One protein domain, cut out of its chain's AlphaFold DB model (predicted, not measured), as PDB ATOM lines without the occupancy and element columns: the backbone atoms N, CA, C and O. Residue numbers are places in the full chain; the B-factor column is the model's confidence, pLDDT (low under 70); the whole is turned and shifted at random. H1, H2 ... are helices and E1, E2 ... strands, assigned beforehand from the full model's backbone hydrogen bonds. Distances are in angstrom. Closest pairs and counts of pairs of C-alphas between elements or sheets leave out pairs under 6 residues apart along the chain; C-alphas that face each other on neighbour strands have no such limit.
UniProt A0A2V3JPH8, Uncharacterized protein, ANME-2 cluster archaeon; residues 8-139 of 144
ATOM      1  N   ILE A   8       1.778 -11.812 -54.745       94.69
ATOM      2  CA  ILE A   8       2.540 -11.056 -53.754       94.69
ATOM      3  C   ILE A   8       3.396 -12.042 -52.961       94.69
ATOM      4  O   ILE A   8       2.871 -12.952 -52.315       94.69
ATOM      5  N   VAL A   9       4.712 -11.859 -52.999       93.75
ATOM      6  CA  VAL A   9       5.662 -12.642 -52.204       93.75
ATOM      7  C   VAL A   9       6.156 -11.785 -51.050       93.75
ATOM      8  O   VAL A   9       6.706 -10.709 -51.264       93.75
ATOM      9  N   VAL A  10       5.977 -12.267 -49.828       92.19
ATOM     10  CA  VAL A  10       6.605 -11.698 -48.636       92.19
ATOM     11  C   VAL A  10       7.877 -12.483 -48.354       92.19
ATOM     12  O   VAL A  10       7.869 -13.712 -48.373       92.19
ATOM     13  N   ALA A  11       8.979 -11.788 -48.111       89.44
ATOM     14  CA  ALA A  11      10.260 -12.396 -47.788       89.44
ATOM     15  C   ALA A  11      10.982 -11.557 -46.735       89.44
ATOM     16  O   ALA A  11      10.779 -10.349 -46.659       89.44
ATOM     17  N   GLY A  12      11.823 -12.196 -45.929       86.88
ATOM     18  CA  GLY A  12      12.551 -11.513 -44.871       86.88
ATOM     19  C   GLY A  12      12.816 -12.400 -43.673       86.88
ATOM     20  O   GLY A  12      12.647 -13.623 -43.733       86.88
ATOM     21  N   ASP A  13      13.227 -11.758 -42.588       85.56
ATOM     22  CA  ASP A  13      13.520 -12.439 -41.339       85.56
ATOM     23  C   ASP A  13      12.245 -12.999 -40.715       85.56
ATOM     24  O   ASP A  13      11.198 -12.353 -40.666       85.56
ATOM     25  N   VAL A  14      12.345 -14.224 -40.210       87.75
ATOM     26  CA  VAL A  14      11.269 -14.870 -39.464       87.75
ATOM     27  C   VAL A  14      11.694 -14.968 -38.011       87.75
ATOM     28  O   VAL A  14      12.808 -15.402 -37.701       87.75
ATOM     29  N   THR A  15      10.788 -14.587 -37.120       89.00
ATOM     30  CA  THR A  15      10.983 -14.628 -35.674       89.00
ATOM     31  C   THR A  15       9.829 -15.370 -35.006       89.00
ATOM     32  O   THR A  15       8.715 -15.475 -35.529       89.00
ATOM     33  N   VAL A  16      10.112 -15.923 -33.830       92.94
ATOM     34  CA  VAL A  16       9.097 -16.380 -32.881       92.94
ATOM     35  C   VAL A  16       9.202 -15.502 -31.645       92.94
ATOM     36  O   VAL A  16      10.221 -15.514 -30.952       92.94
ATOM     37  N   ASP A  17       8.144 -14.761 -31.352       94.12
ATOM     38  CA  ASP A  17       8.057 -13.971 -30.134       94.12
ATOM     39  C   ASP A  17       7.536 -14.827 -28.981       94.12
ATOM     40  O   ASP A  17       6.439 -15.388 -29.033       94.12
ATOM     41  N   TRP A  18       8.320 -14.893 -27.911       96.19
ATOM     42  CA  TRP A  18       7.984 -15.540 -26.653       96.19
ATOM     43  C   TRP A  18       7.552 -14.500 -25.624       96.19
ATOM     44  O   TRP A  18       8.362 -13.732 -25.098       96.19
ATOM     45  N   PHE A  19       6.264 -14.521 -25.291       96.56
ATOM     46  CA  PHE A  19       5.646 -13.660 -24.291       96.56
ATOM     47  C   PHE A  19       5.462 -14.420 -22.984       96.56
ATOM     48  O   PHE A  19       4.569 -15.257 -22.885       96.56
ATOM     49  N   MET A  20       6.265 -14.113 -21.965       96.44
ATOM     50  CA  MET A  20       6.083 -14.642 -20.609       96.44
ATOM     51  C   MET A  20       5.228 -13.690 -19.776       96.44
ATOM     52  O   MET A  20       5.505 -12.493 -19.752       96.44
ATOM     53  N   TYR A  21       4.215 -14.185 -19.068       95.00
ATOM     54  CA  TYR A  21       3.296 -13.333 -18.308       95.00
ATOM     55  C   TYR A  21       2.759 -13.992 -17.030       95.00
ATOM     56  O   TYR A  21       2.668 -15.222 -16.948       95.00
ATOM     57  N   PRO A  22       2.402 -13.182 -16.011       91.62
ATOM     58  CA  PRO A  22       1.870 -13.683 -14.752       91.62
ATOM     59  C   PRO A  22       0.406 -14.121 -14.874       91.62
ATOM     60  O   PRO A  22      -0.437 -13.408 -15.430       91.62
ATOM     61  N   VAL A  23       0.085 -15.256 -14.256       88.94
ATOM     62  CA  VAL A  23      -1.279 -15.774 -14.095       88.94
ATOM     63  C   VAL A  23      -1.552 -15.986 -12.610       88.94
ATOM     64  O   VAL A  23      -0.766 -16.624 -11.905       88.94
ATOM     65  N   ASP A  24      -2.663 -15.426 -12.127       82.88
ATOM     66  CA  ASP A  24      -3.053 -15.587 -10.727       82.88
ATOM     67  C   ASP A  24      -3.416 -17.042 -10.454       82.88
ATOM     68  O   ASP A  24      -4.020 -17.726 -11.282       82.88
ATOM     69  N   THR A  25      -3.069 -17.501  -9.264       76.88
ATOM     70  CA  THR A  25      -3.396 -18.836  -8.786       76.88
ATOM     71  C   THR A  25      -4.363 -18.736  -7.608       76.88
ATOM     72  O   THR A  25      -4.411 -17.724  -6.912       76.88
ATOM     73  N   GLY A  26      -5.179 -19.773  -7.417       66.69
ATOM     74  CA  GLY A  26      -6.258 -19.793  -6.421       66.69
ATOM     75  C   GLY A  26      -6.122 -20.887  -5.363       66.69
ATOM     76  O   GLY A  26      -7.142 -21.368  -4.885       66.69
ATOM     77  N   ASP A  27      -4.904 -21.350  -5.054       73.25
ATOM     78  CA  ASP A  27      -4.692 -22.409  -4.053       73.25
ATOM     79  C   ASP A  27      -4.446 -21.825  -2.648       73.25
ATOM     80  O   ASP A  27      -3.645 -20.907  -2.460       73.25
ATOM     81  N   GLU A  28      -5.119 -22.383  -1.641       67.44
ATOM     82  CA  GLU A  28      -5.052 -21.964  -0.236       67.44
ATOM     83  C   GLU A  28      -4.035 -22.772   0.603       67.44
ATOM     84  O   GLU A  28      -3.771 -22.420   1.753       67.44
ATOM     85  N   GLY A  29      -3.428 -23.837   0.063       72.12
ATOM     86  CA  GLY A  29      -2.418 -24.640   0.777       72.12
ATOM     87  C   GLY A  29      -0.978 -24.147   0.585       72.12
ATOM     88  O   GLY A  29      -0.656 -23.675  -0.486       72.12
ATOM     89  N   GLY A  30      -0.072 -24.330   1.559       75.31
ATOM     90  CA  GLY A  30       1.327 -23.837   1.541       75.31
ATOM     91  C   GLY A  30       2.285 -24.500   0.534       75.31
ATOM     92  O   GLY A  30       3.288 -25.090   0.932       75.31
ATOM     93  N   ASN A  31       1.970 -24.456  -0.760       80.62
ATOM     94  CA  ASN A  31       2.751 -25.060  -1.840       80.62
ATOM     95  C   ASN A  31       3.020 -24.054  -2.983       80.62
ATOM     96  O   ASN A  31       2.575 -22.909  -2.940       80.62
ATOM     97  N   TRP A  32       3.754 -24.472  -4.022       75.25
ATOM     98  CA  TRP A  32       4.154 -23.597  -5.137       75.25
ATOM     99  C   TRP A  32       2.978 -22.935  -5.874       75.25
ATOM    100  O   TRP A  32       3.158 -21.889  -6.489       75.25
ATOM    101  N   ARG A  33       1.766 -23.492  -5.766       75.62
ATOM    102  CA  ARG A  33       0.525 -22.958  -6.344       75.62
ATOM    103  C   ARG A  33      -0.017 -21.734  -5.601       75.62
ATOM    104  O   ARG A  33      -0.974 -21.144  -6.086       75.62
ATOM    105  N   GLN A  34       0.579 -21.311  -4.482       73.00
ATOM    106  CA  GLN A  34       0.284 -20.002  -3.867       73.00
ATOM    107  C   GLN A  34       1.081 -18.852  -4.482       73.00
ATOM    108  O   GLN A  34       0.799 -17.688  -4.203       73.00
ATOM    109  N   HIS A  35       2.097 -19.158  -5.287       79.75
ATOM    110  CA  HIS A  35       2.849 -18.149  -6.014       79.75
ATOM    111  C   HIS A  35       2.240 -17.959  -7.400       79.75
ATOM    112  O   HIS A  35       1.781 -18.917  -8.021       79.75
ATOM    113  N   THR A  36       2.264 -16.716  -7.882       80.62
ATOM    114  CA  THR A  36       1.839 -16.366  -9.238       80.62
ATOM    115  C   THR A  36       2.516 -17.289 -10.249       80.62
ATOM    116  O   THR A  36       3.744 -17.394 -10.285       80.62
ATOM    117  N   SER A  37       1.704 -17.966 -11.056       85.31
ATOM    118  CA  SER A  37       2.188 -18.821 -12.134       85.31
ATOM    119  C   SER A  37       2.765 -17.956 -13.253       85.31
ATOM    120  O   SER A  37       2.321 -16.825 -13.464       85.31
ATOM    121  N   SER A  38       3.735 -18.488 -13.992       87.19
ATOM    122  CA  SER A  38       4.211 -17.879 -15.232       87.19
ATOM    123  C   SER A  38       3.759 -18.738 -16.400       87.19
ATOM    124  O   SER A  38       4.040 -19.936 -16.452       87.19
ATOM    125  N   HIS A  39       3.017 -18.127 -17.314       92.56
ATOM    126  CA  HIS A  39       2.684 -18.726 -18.596       92.56
ATOM    127  C   HIS A  39       3.565 -18.095 -19.668       92.56
ATOM    128  O   HIS A  39       4.068 -16.987 -19.493       92.56
ATOM    129  N   ALA A  40       3.755 -18.813 -20.767       93.94
ATOM    130  CA  ALA A  40       4.485 -18.317 -21.918       93.94
ATOM    131  C   ALA A  40       3.709 -18.663 -23.177       93.94
ATOM    132  O   ALA A  40       3.296 -19.816 -23.286       93.94
ATOM    133  N   ASP A  41       3.550 -17.722 -24.104       94.88
ATOM    134  CA  ASP A  41       2.993 -17.954 -25.438       94.88
ATOM    135  C   ASP A  41       4.021 -17.630 -26.518       94.88
ATOM    136  O   ASP A  41       4.742 -16.641 -26.413       94.88
ATOM    137  N   ALA A  42       4.074 -18.487 -27.538       94.81
ATOM    138  CA  ALA A  42       4.920 -18.330 -28.712       94.81
ATOM    139  C   ALA A  42       4.043 -17.889 -29.887       94.81
ATOM    140  O   ALA A  42       3.088 -18.592 -30.235       94.81
ATOM    141  N   LEU A  43       4.348 -16.736 -30.475       93.75
ATOM    142  CA  LEU A  43       3.614 -16.155 -31.597       93.75
ATOM    143  C   LEU A  43       4.545 -15.929 -32.793       93.75
ATOM    144  O   LEU A  43       5.743 -15.727 -32.601       93.75
ATOM    145  N   PRO A  44       4.016 -15.996 -34.028       92.50
ATOM    146  CA  PRO A  44       4.816 -15.721 -35.206       92.50
ATOM    147  C   PRO A  44       5.061 -14.217 -35.297       92.50
ATOM    148  O   PRO A  44       4.152 -13.431 -35.023       92.50
ATOM    149  N   ASP A  45       6.253 -13.835 -35.729       91.00
ATOM    150  CA  ASP A  45       6.632 -12.447 -35.970       91.00
ATOM    151  C   ASP A  45       7.490 -12.337 -37.255       91.00
ATOM    152  O   ASP A  45       7.722 -13.336 -37.957       91.00
ATOM    153  N   GLY A  46       7.848 -11.113 -37.642       90.50
ATOM    154  CA  GLY A  46       8.580 -10.814 -38.872       90.50
ATOM    155  C   GLY A  46       7.788 -11.174 -40.130       90.50
ATOM    156  O   GLY A  46       6.551 -11.088 -40.173       90.50
ATOM    157  N   ALA A  47       8.492 -11.665 -41.152       91.25
ATOM    158  CA  ALA A  47       7.939 -11.914 -42.481       91.25
ATOM    159  C   ALA A  47       6.739 -12.879 -42.465       91.25
ATOM    160  O   ALA A  47       5.832 -12.775 -43.297       91.25
ATOM    161  N   ALA A  48       6.682 -13.805 -41.503       91.06
ATOM    162  CA  ALA A  48       5.557 -14.724 -41.351       91.06
ATOM    163  C   ALA A  48       4.288 -14.025 -40.828       91.06
ATOM    164  O   ALA A  48       3.188 -14.266 -41.340       91.06
ATOM    165  N   LEU A  49       4.420 -13.123 -39.849       93.38
ATOM    166  CA  LEU A  49       3.303 -12.302 -39.376       93.38
ATOM    167  C   LEU A  49       2.873 -11.294 -40.445       93.38
ATOM    168  O   LEU A  49       1.675 -11.146 -40.695       93.38
ATOM    169  N   LEU A  50       3.833 -10.673 -41.137       94.69
ATOM    170  CA  LEU A  50       3.555  -9.760 -42.242       94.69
ATOM    171  C   LEU A  50       2.780 -10.457 -43.368       94.69
ATOM    172  O   LEU A  50       1.774  -9.926 -43.829       94.69
ATOM    173  N   THR A  51       3.154 -11.691 -43.726       93.94
ATOM    174  CA  THR A  51       2.399 -12.526 -44.679       93.94
ATOM    175  C   THR A  51       0.933 -12.665 -44.270       93.94
ATOM    176  O   THR A  51       0.034 -12.549 -45.108       93.94
ATOM    177  N   LYS A  52       0.668 -12.902 -42.978       93.56
ATOM    178  CA  LYS A  52      -0.696 -13.020 -42.452       93.56
ATOM    179  C   LYS A  52      -1.447 -11.691 -42.523       93.56
ATOM    180  O   LYS A  52      -2.595 -11.688 -42.959       93.56
ATOM    181  N   PHE A  53      -0.815 -10.581 -42.143       95.81
ATOM    182  CA  PHE A  53      -1.429  -9.257 -42.242       95.81
ATOM    183  C   PHE A  53      -1.752  -8.886 -43.686       95.81
ATOM    184  O   PHE A  53      -2.880  -8.494 -43.956       95.81
ATOM    185  N   THR A  54      -0.832  -9.100 -44.629       96.31
ATOM    186  CA  THR A  54      -1.081  -8.836 -46.051       96.31
ATOM    187  C   THR A  54      -2.275  -9.638 -46.567       96.31
ATOM    188  O   THR A  54      -3.168  -9.058 -47.180       96.31
ATOM    189  N   LYS A  55      -2.347 -10.944 -46.265       95.00
ATOM    190  CA  LYS A  55      -3.502 -11.795 -46.620       95.00
ATOM    191  C   LYS A  55      -4.814 -11.232 -46.075       95.00
ATOM    192  O   LYS A  55      -5.760 -11.045 -46.833       95.00
ATOM    193  N   GLN A  56      -4.856 -10.945 -44.775       96.12
ATOM    194  CA  GLN A  56      -6.067 -10.468 -44.105       96.12
ATOM    195  C   GLN A  56      -6.501  -9.085 -44.595       96.12
ATOM    196  O   GLN A  56      -7.693  -8.849 -44.764       96.12
ATOM    197  N   SER A  57      -5.560  -8.174 -44.856       97.06
ATOM    198  CA  SER A  57      -5.875  -6.851 -45.400       97.06
ATOM    199  C   SER A  57      -6.516  -6.944 -46.784       97.06
ATOM    200  O   SER A  57      -7.516  -6.281 -47.028       97.06
ATOM    201  N   LEU A  58      -5.990  -7.790 -47.674       96.31
ATOM    202  CA  LEU A  58      -6.560  -7.985 -49.012       96.31
ATOM    203  C   LEU A  58      -7.953  -8.615 -48.951       96.31
ATOM    204  O   LEU A  58      -8.847  -8.186 -49.674       96.31
ATOM    205  N   GLU A  59      -8.145  -9.590 -48.058       96.00
ATOM    206  CA  GLU A  59      -9.444 -10.222 -47.820       96.00
ATOM    207  C   GLU A  59     -10.489  -9.207 -47.332       96.00
ATOM    208  O   GLU A  59     -11.588  -9.146 -47.883       96.00
ATOM    209  N   VAL A  60     -10.140  -8.375 -46.344       97.44
ATOM    210  CA  VAL A  60     -11.030  -7.337 -45.794       97.44
ATOM    211  C   VAL A  60     -11.399  -6.287 -46.845       97.44
ATOM    212  O   VAL A  60     -12.550  -5.857 -46.895       97.44
ATOM    213  N   GLU A  61     -10.455  -5.903 -47.703       97.19
ATOM    214  CA  GLU A  61     -10.673  -4.918 -48.772       97.19
ATOM    215  C   GLU A  61     -11.277  -5.531 -50.053       97.19
ATOM    216  O   GLU A  61     -11.593  -4.810 -51.000       97.19
ATOM    217  N   GLY A  62     -11.451  -6.857 -50.111       95.75
ATOM    218  CA  GLY A  62     -11.978  -7.557 -51.285       95.75
ATOM    219  C   GLY A  62     -11.074  -7.471 -52.520       95.75
ATOM    220  O   GLY A  62     -11.570  -7.519 -53.647       95.75
ATOM    221  N   ILE A  63      -9.762  -7.319 -52.323       95.19
ATOM    222  CA  ILE A  63      -8.775  -7.220 -53.401       95.19
ATOM    223  C   ILE A  63      -8.290  -8.637 -53.749       95.19
ATOM    224  O   ILE A  63      -7.673  -9.284 -52.903       95.19
ATOM    225  N   PRO A  64      -8.527  -9.134 -54.978       94.31
ATOM    226  CA  PRO A  64      -8.055 -10.453 -55.382       94.31
ATOM    227  C   PRO A  64      -6.538 -10.422 -55.595       94.31
ATOM    228  O   PRO A  64      -6.045  -9.705 -56.467       94.31
ATOM    229  N   ALA A  65      -5.802 -11.182 -54.789       93.75
ATOM    230  CA  ALA A  65      -4.370 -11.397 -54.939       93.75
ATOM    231  C   ALA A  65      -3.935 -12.653 -54.170       93.75
ATOM    232  O   ALA A  65      -4.365 -12.910 -53.041       93.75
ATOM    233  N   ARG A  66      -2.992 -13.400 -54.749       92.69
ATOM    234  CA  ARG A  66      -2.363 -14.552 -54.104       92.69
ATOM    235  C   ARG A  66      -1.158 -14.089 -53.299       92.69
ATOM    236  O   ARG A  66      -0.181 -13.625 -53.876       92.69
ATOM    237  N   VAL A  67      -1.177 -14.295 -51.984       93.19
ATOM    238  CA  VAL A  67      -0.037 -13.983 -51.107       93.19
ATOM    239  C   VAL A  67       0.680 -15.257 -50.667       93.19
ATOM    240  O   VAL A  67       0.051 -16.189 -50.155       93.19
ATOM    241  N   THR A  68       2.002 -15.282 -50.794       92.31
ATOM    242  CA  THR A  68       2.884 -16.336 -50.267       92.31
ATOM    243  C   THR A  68       4.014 -15.720 -49.445       92.31
ATOM    244  O   THR A  68       4.321 -14.542 -49.601       92.31
ATOM    245  N   GLY A  69       4.605 -16.498 -48.546       91.44
ATOM    246  CA  GLY A  69       5.697 -16.063 -47.685       91.44
ATOM    247  C   GLY A  69       6.273 -17.228 -46.884       91.44
ATOM    248  O   GLY A  69       5.924 -18.379 -47.170       91.44
ATOM    249  N   PRO A  70       7.159 -16.964 -45.909       87.88
ATOM    250  CA  PRO A  70       7.811 -18.016 -45.146       87.88
ATOM    251  C   PRO A  70       6.798 -18.829 -44.333       87.88
ATOM    252  O   PRO A  70       5.943 -18.246 -43.653       87.88
ATOM    253  N   PRO A  71       6.883 -20.168 -44.361       80.44
ATOM    254  CA  PRO A  71       5.998 -20.999 -43.571       80.44
ATOM    255  C   PRO A  71       6.439 -21.004 -42.109       80.44
ATOM    256  O   PRO A  71       7.589 -21.306 -41.789       80.44
ATOM    257  N   LEU A  72       5.499 -20.753 -41.202       76.56
ATOM    258  CA  LEU A  72       5.651 -21.120 -39.800       76.56
ATOM    259  C   LEU A  72       4.624 -22.196 -39.456       76.56
ATOM    260  O   LEU A  72       3.430 -22.038 -39.706       76.56
ATOM    261  N   SER A  73       5.107 -23.308 -38.898       72.00
ATOM    262  CA  SER A  73       4.258 -24.421 -38.473       72.00
ATOM    263  C   SER A  73       3.278 -23.991 -37.385       72.00
ATOM    264  O   SER A  73       3.605 -23.123 -36.577       72.00
ATOM    265  N   GLU A  74       2.148 -24.689 -37.264       67.19
ATOM    266  CA  GLU A  74       1.184 -24.448 -36.182       67.19
ATOM    267  C   GLU A  74       1.792 -24.631 -34.778       67.19
ATOM    268  O   GLU A  74       1.373 -23.962 -33.835       67.19
ATOM    269  N   SER A  75       2.820 -25.477 -34.633       85.44
ATOM    270  CA  SER A  75       3.503 -25.695 -33.351       85.44
ATOM    271  C   SER A  75       4.749 -24.818 -33.190       85.44
ATOM    272  O   SER A  75       5.880 -25.298 -33.142       85.44
ATOM    273  N   LEU A  76       4.549 -23.502 -33.090       90.69
ATOM    274  CA  LEU A  76       5.633 -22.519 -32.914       90.69
ATOM    275  C   LEU A  76       6.529 -22.795 -31.700       90.69
ATOM    276  O   LEU A  76       7.714 -22.480 -31.718       90.69
ATOM    277  N   ARG A  77       5.971 -23.412 -30.652       91.25
ATOM    278  CA  ARG A  77       6.704 -23.783 -29.432       91.25
ATOM    279  C   ARG A  77       7.767 -24.859 -29.667       91.25
ATOM    280  O   ARG A  77       8.703 -24.941 -28.879       91.25
ATOM    281  N   ASP A  78       7.610 -25.666 -30.716       90.81
ATOM    282  CA  ASP A  78       8.512 -26.777 -31.037       90.81
ATOM    283  C   ASP A  78       9.629 -26.363 -32.003       90.81
ATOM    284  O   ASP A  78      10.541 -27.149 -32.279       90.81
ATOM    285  N   ILE A  79       9.569 -25.139 -32.540       88.50
ATOM    286  CA  ILE A  79      10.632 -24.600 -33.380       88.50
ATOM    287  C   ILE A  79      11.811 -24.263 -32.461       88.50
ATOM    288  O   ILE A  79      11.638 -23.520 -31.501       88.50
ATOM    289  N   PRO A  80      13.001 -24.832 -32.695       88.88
ATOM    290  CA  PRO A  80      14.160 -24.551 -31.869       88.88
ATOM    291  C   PRO A  80      14.829 -23.230 -32.308       88.88
ATOM    292  O   PRO A  80      14.824 -22.912 -33.506       88.88
ATOM    293  N   PRO A  81      15.455 -22.482 -31.378       88.06
ATOM    294  CA  PRO A  81      16.051 -21.175 -31.668       88.06
ATOM    295  C   PRO A  81      17.225 -21.234 -32.661       88.06
ATOM    296  O   PRO A  81      17.623 -20.223 -33.234       88.06
ATOM    297  N   GLU A  82      17.799 -22.416 -32.905       85.19
ATOM    298  CA  GLU A  82      18.824 -22.623 -33.930       85.19
ATOM    299  C   GLU A  82      18.270 -22.503 -35.359       85.19
ATOM    300  O   GLU A  82      19.053 -22.273 -36.278       85.19
ATOM    301  N   LYS A  83      16.952 -22.666 -35.550       83.62
ATOM    302  CA  LYS A  83      16.283 -22.555 -36.858       83.62
ATOM    303  C   LYS A  83      15.649 -21.188 -37.089       83.62
ATOM    304  O   LYS A  83      15.664 -20.703 -38.212       83.62
ATOM    305  N   VAL A  84      15.056 -20.599 -36.054       86.81
ATOM    306  CA  VAL A  84      14.330 -19.324 -36.129       86.81
ATOM    307  C   VAL A  84      14.689 -18.504 -34.902       86.81
ATOM    308  O   VAL A  84      14.756 -19.049 -33.805       86.81
ATOM    309  N   ILE A  85      14.927 -17.203 -35.063       88.25
ATOM    310  CA  ILE A  85      15.251 -16.347 -33.919       88.25
ATOM    311  C   ILE A  85      14.058 -16.302 -32.965       88.25
ATOM    312  O   ILE A  85      12.933 -16.010 -33.365       88.25
ATOM    313  N   HIS A  86      14.315 -16.555 -31.686       92.44
ATOM    314  CA  HIS A  86      13.342 -16.385 -30.619       92.44
ATOM    315  C   HIS A  86      13.569 -15.040 -29.942       92.44
ATOM    316  O   HIS A  86      14.567 -14.868 -29.241       92.44
ATOM    317  N   SER A  87      12.653 -14.098 -30.111       92.50
ATOM    318  CA  SER A  87      12.631 -12.848 -29.349       92.50
ATOM    319  C   SER A  87      11.863 -13.086 -28.047       92.50
ATOM    320  O   SER A  87      10.843 -13.764 -28.035       92.50
ATOM    321  N   ASN A  88      12.388 -12.622 -26.911       95.50
ATOM    322  CA  ASN A  88      11.845 -12.947 -25.592       95.50
ATOM    323  C   ASN A  88      11.458 -11.679 -24.838       95.50
ATOM    324  O   ASN A  88      12.284 -10.785 -24.613       95.50
ATOM    325  N   VAL A  89      10.220 -11.634 -24.355       97.00
ATOM    326  CA  VAL A  89       9.707 -10.510 -23.572       97.00
ATOM    327  C   VAL A  89       8.931 -10.988 -22.351       97.00
ATOM    328  O   VAL A  89       8.228 -11.998 -22.369       97.00
ATOM    329  N   MET A  90       9.053 -10.231 -21.264       96.69
ATOM    330  CA  MET A  90       8.170 -10.338 -20.112       96.69
ATOM    331  C   MET A  90       7.052  -9.315 -20.244       96.69
ATOM    332  O   MET A  90       7.308  -8.129 -20.483       96.69
ATOM    333  N   LEU A  91       5.829  -9.760 -20.005       96.44
ATOM    334  CA  LEU A  91       4.682  -8.904 -19.789       96.44
ATOM    335  C   LEU A  91       4.383  -8.815 -18.294       96.44
ATOM    336  O   LEU A  91       4.566  -9.771 -17.544       96.44
ATOM    337  N   ASP A  92       3.883  -7.661 -17.871       94.81
ATOM    338  CA  ASP A  92       3.317  -7.471 -16.539       94.81
ATOM    339  C   ASP A  92       2.005  -6.686 -16.635       94.81
ATOM    340  O   ASP A  92       1.649  -6.151 -17.689       94.81
ATOM    341  N   ARG A  93       1.257  -6.649 -15.537       92.94
ATOM    342  CA  ARG A  93      -0.046  -6.009 -15.429       92.94
ATOM    343  C   ARG A  93       0.117  -4.546 -15.041       92.94
ATOM    344  O   ARG A  93       0.432  -4.219 -13.899       92.94
ATOM    345  N   PHE A  94      -0.194  -3.659 -15.974       93.62
ATOM    346  CA  PHE A  94      -0.173  -2.218 -15.754       93.62
ATOM    347  C   PHE A  94      -1.591  -1.678 -15.646       93.62
ATOM    348  O   PHE A  94      -2.457  -2.009 -16.456       93.62
ATOM    349  N   GLN A  95      -1.815  -0.810 -14.663       94.38
ATOM    350  CA  GLN A  95      -3.089  -0.120 -14.507       94.38
ATOM    351  C   GLN A  95      -3.313   0.858 -15.669       94.38
ATOM    352  O   GLN A  95      -2.428   1.646 -16.024       94.38
ATOM    353  N   VAL A  96      -4.509   0.828 -16.255       92.19
ATOM    354  CA  VAL A  96      -4.927   1.824 -17.244       92.19
ATOM    355  C   VAL A  96      -5.168   3.156 -16.533       92.19
ATOM    356  O   VAL A  96      -5.784   3.217 -15.469       92.19
ATOM    357  N   ARG A  97      -4.668   4.257 -17.107       89.25
ATOM    358  CA  ARG A  97      -4.812   5.587 -16.504       89.25
ATOM    359  C   ARG A  97      -6.297   5.915 -16.318       89.25
ATOM    360  O   ARG A  97      -7.021   6.033 -17.297       89.25
ATOM    361  N   GLY A  98      -6.710   6.124 -15.068       84.75
ATOM    362  CA  GLY A  98      -8.083   6.508 -14.727       84.75
ATOM    363  C   GLY A  98      -9.077   5.350 -14.586       84.75
ATOM    364  O   GLY A  98     -10.267   5.622 -14.484       84.75
ATOM    365  N   GLY A  99      -8.620   4.092 -14.556       86.62
ATOM    366  CA  GLY A  99      -9.471   2.922 -14.313       86.62
ATOM    367  C   GLY A  99      -8.829   1.902 -13.369       86.62
ATOM    368  O   GLY A  99      -7.652   2.011 -13.027       86.62
ATOM    369  N   GLU A 100      -9.604   0.906 -12.942       83.81
ATOM    370  CA  GLU A 100      -9.110  -0.248 -12.163       83.81
ATOM    371  C   GLU A 100      -8.634  -1.405 -13.056       83.81
ATOM    372  O   GLU A 100      -7.975  -2.333 -12.588       83.81
ATOM    373  N   GLU A 101      -8.945  -1.336 -14.353       87.81
ATOM    374  CA  GLU A 101      -8.534  -2.322 -15.343       87.81
ATOM    375  C   GLU A 101      -7.006  -2.405 -15.440       87.81
ATOM    376  O   GLU A 101      -6.294  -1.392 -15.491       87.81
ATOM    377  N   LYS A 102      -6.504  -3.641 -15.492       88.00
ATOM    378  CA  LYS A 102      -5.097  -3.941 -15.728       88.00
ATOM    379  C   LYS A 102      -4.938  -4.585 -17.094       88.00
ATOM    380  O   LYS A 102      -5.629  -5.548 -17.406       88.00
ATOM    381  N   VAL A 103      -3.977  -4.089 -17.863       92.81
ATOM    382  CA  VAL A 103      -3.610  -4.638 -19.172       92.81
ATOM    383  C   VAL A 103      -2.199  -5.198 -19.128       92.81
ATOM    384  O   VAL A 103      -1.344  -4.688 -18.397       92.81
ATOM    385  N   LEU A 104      -1.944  -6.234 -19.921       93.25
ATOM    386  CA  LEU A 104      -0.590  -6.734 -20.117       93.25
ATOM    387  C   LEU A 104       0.193  -5.752 -20.991       93.25
ATOM    388  O   LEU A 104      -0.273  -5.340 -22.052       93.25
ATOM    389  N   ARG A 105       1.384  -5.361 -20.538       95.19
ATOM    390  CA  ARG A 105       2.351  -4.589 -21.333       95.19
ATOM    391  C   ARG A 105       3.740  -5.154 -21.127       95.19
ATOM    392  O   ARG A 105       4.005  -5.757 -20.089       95.19
ATOM    393  N   ILE A 106       4.627  -4.902 -22.084       95.56
ATOM    394  CA  ILE A 106       6.038  -5.266 -21.966       95.56
ATOM    395  C   ILE A 106       6.621  -4.571 -20.734       95.56
ATOM    396  O   ILE A 106       6.668  -3.343 -20.665       95.56
ATOM    397  N   SER A 107       7.056  -5.367 -19.763       96.12
ATOM    398  CA  SER A 107       7.777  -4.897 -18.581       96.12
ATOM    399  C   SER A 107       9.284  -5.008 -18.774       96.12
ATOM    400  O   SER A 107      10.040  -4.186 -18.254       96.12
ATOM    401  N   LYS A 108       9.733  -6.007 -19.544       96.44
ATOM    402  CA  LYS A 108      11.149  -6.243 -19.815       96.44
ATOM    403  C   LYS A 108      11.355  -6.946 -21.153       96.44
ATOM    404  O   LYS A 108      10.705  -7.949 -21.426       96.44
ATOM    405  N   SER A 109      12.315  -6.464 -21.939       95.25
ATOM    406  CA  SER A 109      12.886  -7.233 -23.048       95.25
ATOM    407  C   SER A 109      14.040  -8.089 -22.524       95.25
ATOM    408  O   SER A 109      14.907  -7.593 -21.798       95.25
ATOM    409  N   PHE A 110      14.035  -9.377 -22.862       93.75
ATOM    410  CA  PHE A 110      15.109 -10.322 -22.549       93.75
ATOM    411  C   PHE A 110      16.061 -10.545 -23.731       93.75
ATOM    412  O   PHE A 110      16.959 -11.381 -23.640       93.75
ATOM    413  N   GLY A 111      15.908  -9.773 -24.807       91.69
ATOM    414  CA  GLY A 111      16.681  -9.951 -26.029       91.69
ATOM    415  C   GLY A 111      16.228 -11.183 -26.806       91.69
ATOM    416  O   GLY A 111      15.053 -11.549 -26.774       91.69
ATOM    417  N   TYR A 112      17.163 -11.811 -27.512       90.56
ATOM    418  CA  TYR A 112      16.877 -12.909 -28.426       90.56
ATOM    419  C   TYR A 112      17.754 -14.137 -28.167       90.56
ATOM    420  O   TYR A 112      18.835 -14.042 -27.585       90.56
ATOM    421  N   ILE A 113      17.280 -15.292 -28.630       90.31
ATOM    422  CA  ILE A 113      18.026 -16.548 -28.722       90.31
ATOM    423  C   ILE A 113      18.016 -16.942 -30.199       90.31
ATOM    424  O   ILE A 113      16.967 -16.917 -30.834       90.31
ATOM    425  N   GLY A 114      19.173 -17.265 -30.760       84.81
ATOM    426  CA  GLY A 114      19.309 -17.582 -32.178       84.81
ATOM    427  C   GLY A 114      20.484 -18.514 -32.437       84.81
ATOM    428  O   GLY A 114      21.174 -18.938 -31.505       84.81
ATOM    429  N   SER A 115      20.737 -18.803 -33.711       73.25
ATOM    430  CA  SER A 115      21.899 -19.583 -34.128       73.25
ATOM    431  C   SER A 115      23.202 -18.934 -33.627       73.25
ATOM    432  O   SER A 115      23.403 -17.718 -33.686       73.25
ATOM    433  N   GLY A 116      24.131 -19.759 -33.134       64.44
ATOM    434  CA  GLY A 116      25.431 -19.290 -32.639       64.44
ATOM    435  C   GLY A 116      26.317 -18.626 -33.706       64.44
ATOM    436  O   GLY A 116      27.355 -18.069 -33.360       64.44
ATOM    437  N   SER A 117      25.923 -18.673 -34.988       65.19
ATOM    438  CA  SER A 117      26.597 -17.984 -36.095       65.19
ATOM    439  C   SER A 117      26.275 -16.488 -36.175       65.19
ATOM    440  O   SER A 117      26.923 -15.784 -36.941       65.19
ATOM    441  N   GLY A 118      25.315 -15.992 -35.385       57.03
ATOM    442  CA  GLY A 118      24.986 -14.565 -35.297       57.03
ATOM    443  C   GLY A 118      24.073 -14.038 -36.408       57.03
ATOM    444  O   GLY A 118      23.748 -12.857 -36.387       57.03
ATOM    445  N   SER A 119      23.634 -14.893 -37.335       63.06
ATOM    446  CA  SER A 119      22.717 -14.546 -38.425       63.06
ATOM    447  C   SER A 119      21.500 -15.482 -38.440       63.06
ATOM    448  O   SER A 119      21.690 -16.705 -38.354       63.06
ATOM    449  N   PRO A 120      20.265 -14.957 -38.564       65.25
ATOM    450  CA  PRO A 120      19.075 -15.786 -38.740       65.25
ATOM    451  C   PRO A 120      19.230 -16.725 -39.939       65.25
ATOM    452  O   PRO A 120      19.845 -16.382 -40.950       65.25
ATOM    453  N   GLN A 121      18.687 -17.937 -39.825       66.19
ATOM    454  CA  GLN A 121      18.581 -18.817 -40.979       66.19
ATOM    455  C   GLN A 121      17.476 -18.269 -41.886       66.19
ATOM    456  O   GLN A 121      16.336 -18.121 -41.449       66.19
ATOM    457  N   SER A 122      17.808 -17.977 -43.143       67.00
ATOM    458  CA  SER A 122      16.803 -17.561 -44.122       67.00
ATOM    459  C   SER A 122      15.804 -18.699 -44.346       67.00
ATOM    460  O   SER A 122      16.196 -19.824 -44.677       67.00
ATOM    461  N   LEU A 123      14.518 -18.412 -44.136       71.19
ATOM    462  CA  LEU A 123      13.419 -19.307 -44.476       71.19
ATOM    463  C   LEU A 123      12.832 -18.855 -45.818       71.19
ATOM    464  O   LEU A 123      12.151 -17.827 -45.860       71.19
ATOM    465  N   PRO A 124      13.097 -19.579 -46.920       69.31
ATOM    466  CA  PRO A 124      12.574 -19.186 -48.218       69.31
ATOM    467  C   PRO A 124      11.038 -19.285 -48.237       69.31
ATOM    468  O   PRO A 124      10.468 -20.130 -47.535       69.31
ATOM    469  N   PRO A 125      10.353 -18.457 -49.047       67.94
ATOM    470  CA  PRO A 125       8.923 -18.614 -49.299       67.94
ATOM    471  C   PRO A 125       8.593 -19.997 -49.876       67.94
ATOM    472  O   PRO A 125       9.422 -20.622 -50.536       67.94
ATOM    473  N   GLU A 126       7.355 -20.460 -49.680       66.38
ATOM    474  CA  GLU A 126       6.895 -21.761 -50.203       66.38
ATOM    475  C   GLU A 126       6.818 -21.832 -51.745       66.38
ATOM    476  O   GLU A 126       6.745 -22.928 -52.308       66.38
ATOM    477  N   HIS A 127       6.812 -20.691 -52.442       63.41
ATOM    478  CA  HIS A 127       6.690 -20.611 -53.900       63.41
ATOM    479  C   HIS A 127       7.759 -19.709 -54.523       63.41
ATOM    480  O   HIS A 127       8.172 -18.721 -53.917       63.41
ATOM    481  N   ASP A 128       8.163 -20.052 -55.750       62.34
ATOM    482  CA  ASP A 128       9.224 -19.361 -56.483       62.34
ATOM    483  C   ASP A 128       8.898 -17.887 -56.756       62.34
ATOM    484  O   ASP A 128       7.798 -17.520 -57.178       62.34
ATOM    485  N   PHE A 129       9.918 -17.049 -56.562       69.06
ATOM    486  CA  PHE A 129       9.899 -15.609 -56.823       69.06
ATOM    487  C   PHE A 129       9.690 -15.258 -58.304       69.06
ATOM    488  O   PHE A 129       9.352 -14.116 -58.606       69.06
ATOM    489  N   GLU A 130       9.901 -16.206 -59.224       74.44
ATOM    490  CA  GLU A 130       9.897 -15.954 -60.673       74.44
ATOM    491  C   GLU A 130       8.546 -15.442 -61.199       74.44
ATOM    492  O   GLU A 130       8.514 -14.690 -62.171       74.44
ATOM    493  N   ASP A 131       7.443 -15.780 -60.523       79.69
ATOM    494  CA  ASP A 131       6.086 -15.363 -60.895       79.69
ATOM    495  C   ASP A 131       5.555 -14.162 -60.089       79.69
ATOM    496  O   ASP A 131       4.375 -13.817 -60.224       79.69
ATOM    497  N   ALA A 132       6.380 -13.557 -59.224       90.06
ATOM    498  CA  ALA A 132       5.960 -12.485 -58.325       90.06
ATOM    499  C   ALA A 132       5.676 -11.180 -59.084       90.06
ATOM    500  O   ALA A 132       6.539 -10.642 -59.776       90.06
ATOM    501  N   ASP A 133       4.479 -10.629 -58.888       93.50
ATOM    502  CA  ASP A 133       4.113  -9.298 -59.378       93.50
ATOM    503  C   ASP A 133       4.523  -8.209 -58.362       93.50
ATOM    504  O   ASP A 133       4.844  -7.083 -58.741       93.50
ATOM    505  N   ILE A 134       4.537  -8.547 -57.063       93.69
ATOM    506  CA  ILE A 134       4.981  -7.679 -55.961       93.69
ATOM    507  C   ILE A 134       5.849  -8.487 -54.993       93.69
ATOM    508  O   ILE A 134       5.490  -9.600 -54.610       93.69
ATOM    509  N   ILE A 135       6.953  -7.890 -54.542       92.06
ATOM    510  CA  ILE A 135       7.776  -8.414 -53.449       92.06
ATOM    511  C   ILE A 135       7.697  -7.445 -52.267       92.06
ATOM    512  O   ILE A 135       7.955  -6.250 -52.420       92.06
ATOM    513  N   VAL A 136       7.344  -7.964 -51.094       92.62
ATOM    514  CA  VAL A 136       7.367  -7.248 -49.818       92.62
ATOM    515  C   VAL A 136       8.544  -7.778 -49.009       92.62
ATOM    516  O   VAL A 136       8.604  -8.970 -48.716       92.62
ATOM    517  N   LEU A 137       9.477  -6.891 -48.670       90.06
ATOM    518  CA  LEU A 137      10.673  -7.227 -47.903       90.06
ATOM    519  C   LEU A 137      10.487  -6.785 -46.452       90.06
ATOM    520  O   LEU A 137      10.340  -5.591 -46.191       90.06
ATOM    521  N   ASP A 138      10.494  -7.744 -45.534       89.25
ATOM    522  CA  ASP A 138      10.592  -7.496 -44.099       89.25
ATOM    523  C   ASP A 138      12.067  -7.557 -43.683       89.25
ATOM    524  O   ASP A 138      12.633  -8.632 -43.475       89.25
ATOM    525  N   ASP A 139      12.713  -6.393 -43.667       83.62
ATOM    526  CA  ASP A 139      14.123  -6.254 -43.309       83.62
ATOM    527  C   ASP A 139      14.250  -5.676 -41.897       83.62
ATOM    528  O   ASP A 139      13.945  -4.506 -41.650       83.62
TER     529      ASP A 139
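What this domain is: This is residues 8 to 139 of the 144 residues of an uncharacterized protein of ANME-2 cluster archaeon (UniProt A0A2V3JPH8). Two parts stand end to end: a long, strongly twisted sheet made of two hairpins, E2 with E3 and E5 with E6, and at one end a small sheet, E4 E1 E7, with H1 over one face. The loop of residues 24 to 36 lengthens the far end. The 132 printed residues hold one named helix and seven named strands, in the order E1 E2 E3 H1 E4 E5 E6 E7, class mixed. The large sheet, E3 E2 E5 E6, is mixed and the small one parallel; the whole is loose, radius of gyration of the C-alphas 19.0 A, spanning 63 by 40 by 23 A.

Where its parts are: E1, residues 8 to 12, begins at C-alpha (2.540, -11.056, -53.754) and runs on into E2, residues 14 to 23, 28.3 A, at 72 degrees. E3 is residues 37 to 46, 28.6 A; H1 47 to 61, 20.9 A; E4 66 to 68; E5 85 to 95, 31.2 A. E6, residues 102 to 113, 29.4 A, bends by 57 degrees at residue 110. E7, residues 134 to 138, ends at C-alpha (10.592, -7.496, -44.099).

How they stand to each other: E3 and E2 are antiparallel, N 19 to O 41 at 2.8 A; E2 and E5 parallel, N 18 to O 87 at 2.8 A; E5 and E6 antiparallel, N 90 to O 108 at 2.8 A. E1 is parallel to E4, N 10 to O 68 at 2.8 A, and to E7, N 136 to O 9 at 2.8 A. H1 lies over E4 and E1 at a height over the sheet of 9.0 A, along the strands; its closest C-alpha pair with E1 is Gly 12 and Ala 47, 5.2 A. Every O i to N i+4 pair in H1 is within hydrogen-bond range.

The domain as a whole: The C-alphas farthest apart, Gly 30 and Glu 130, are 63.3 A apart. The printed part has no cut. The links E2 to E3, E4 to E5 and E6 to E7 are long. Confidence is under 70 at residues 26, 28, 74, 116 to 122 and 124 to 129.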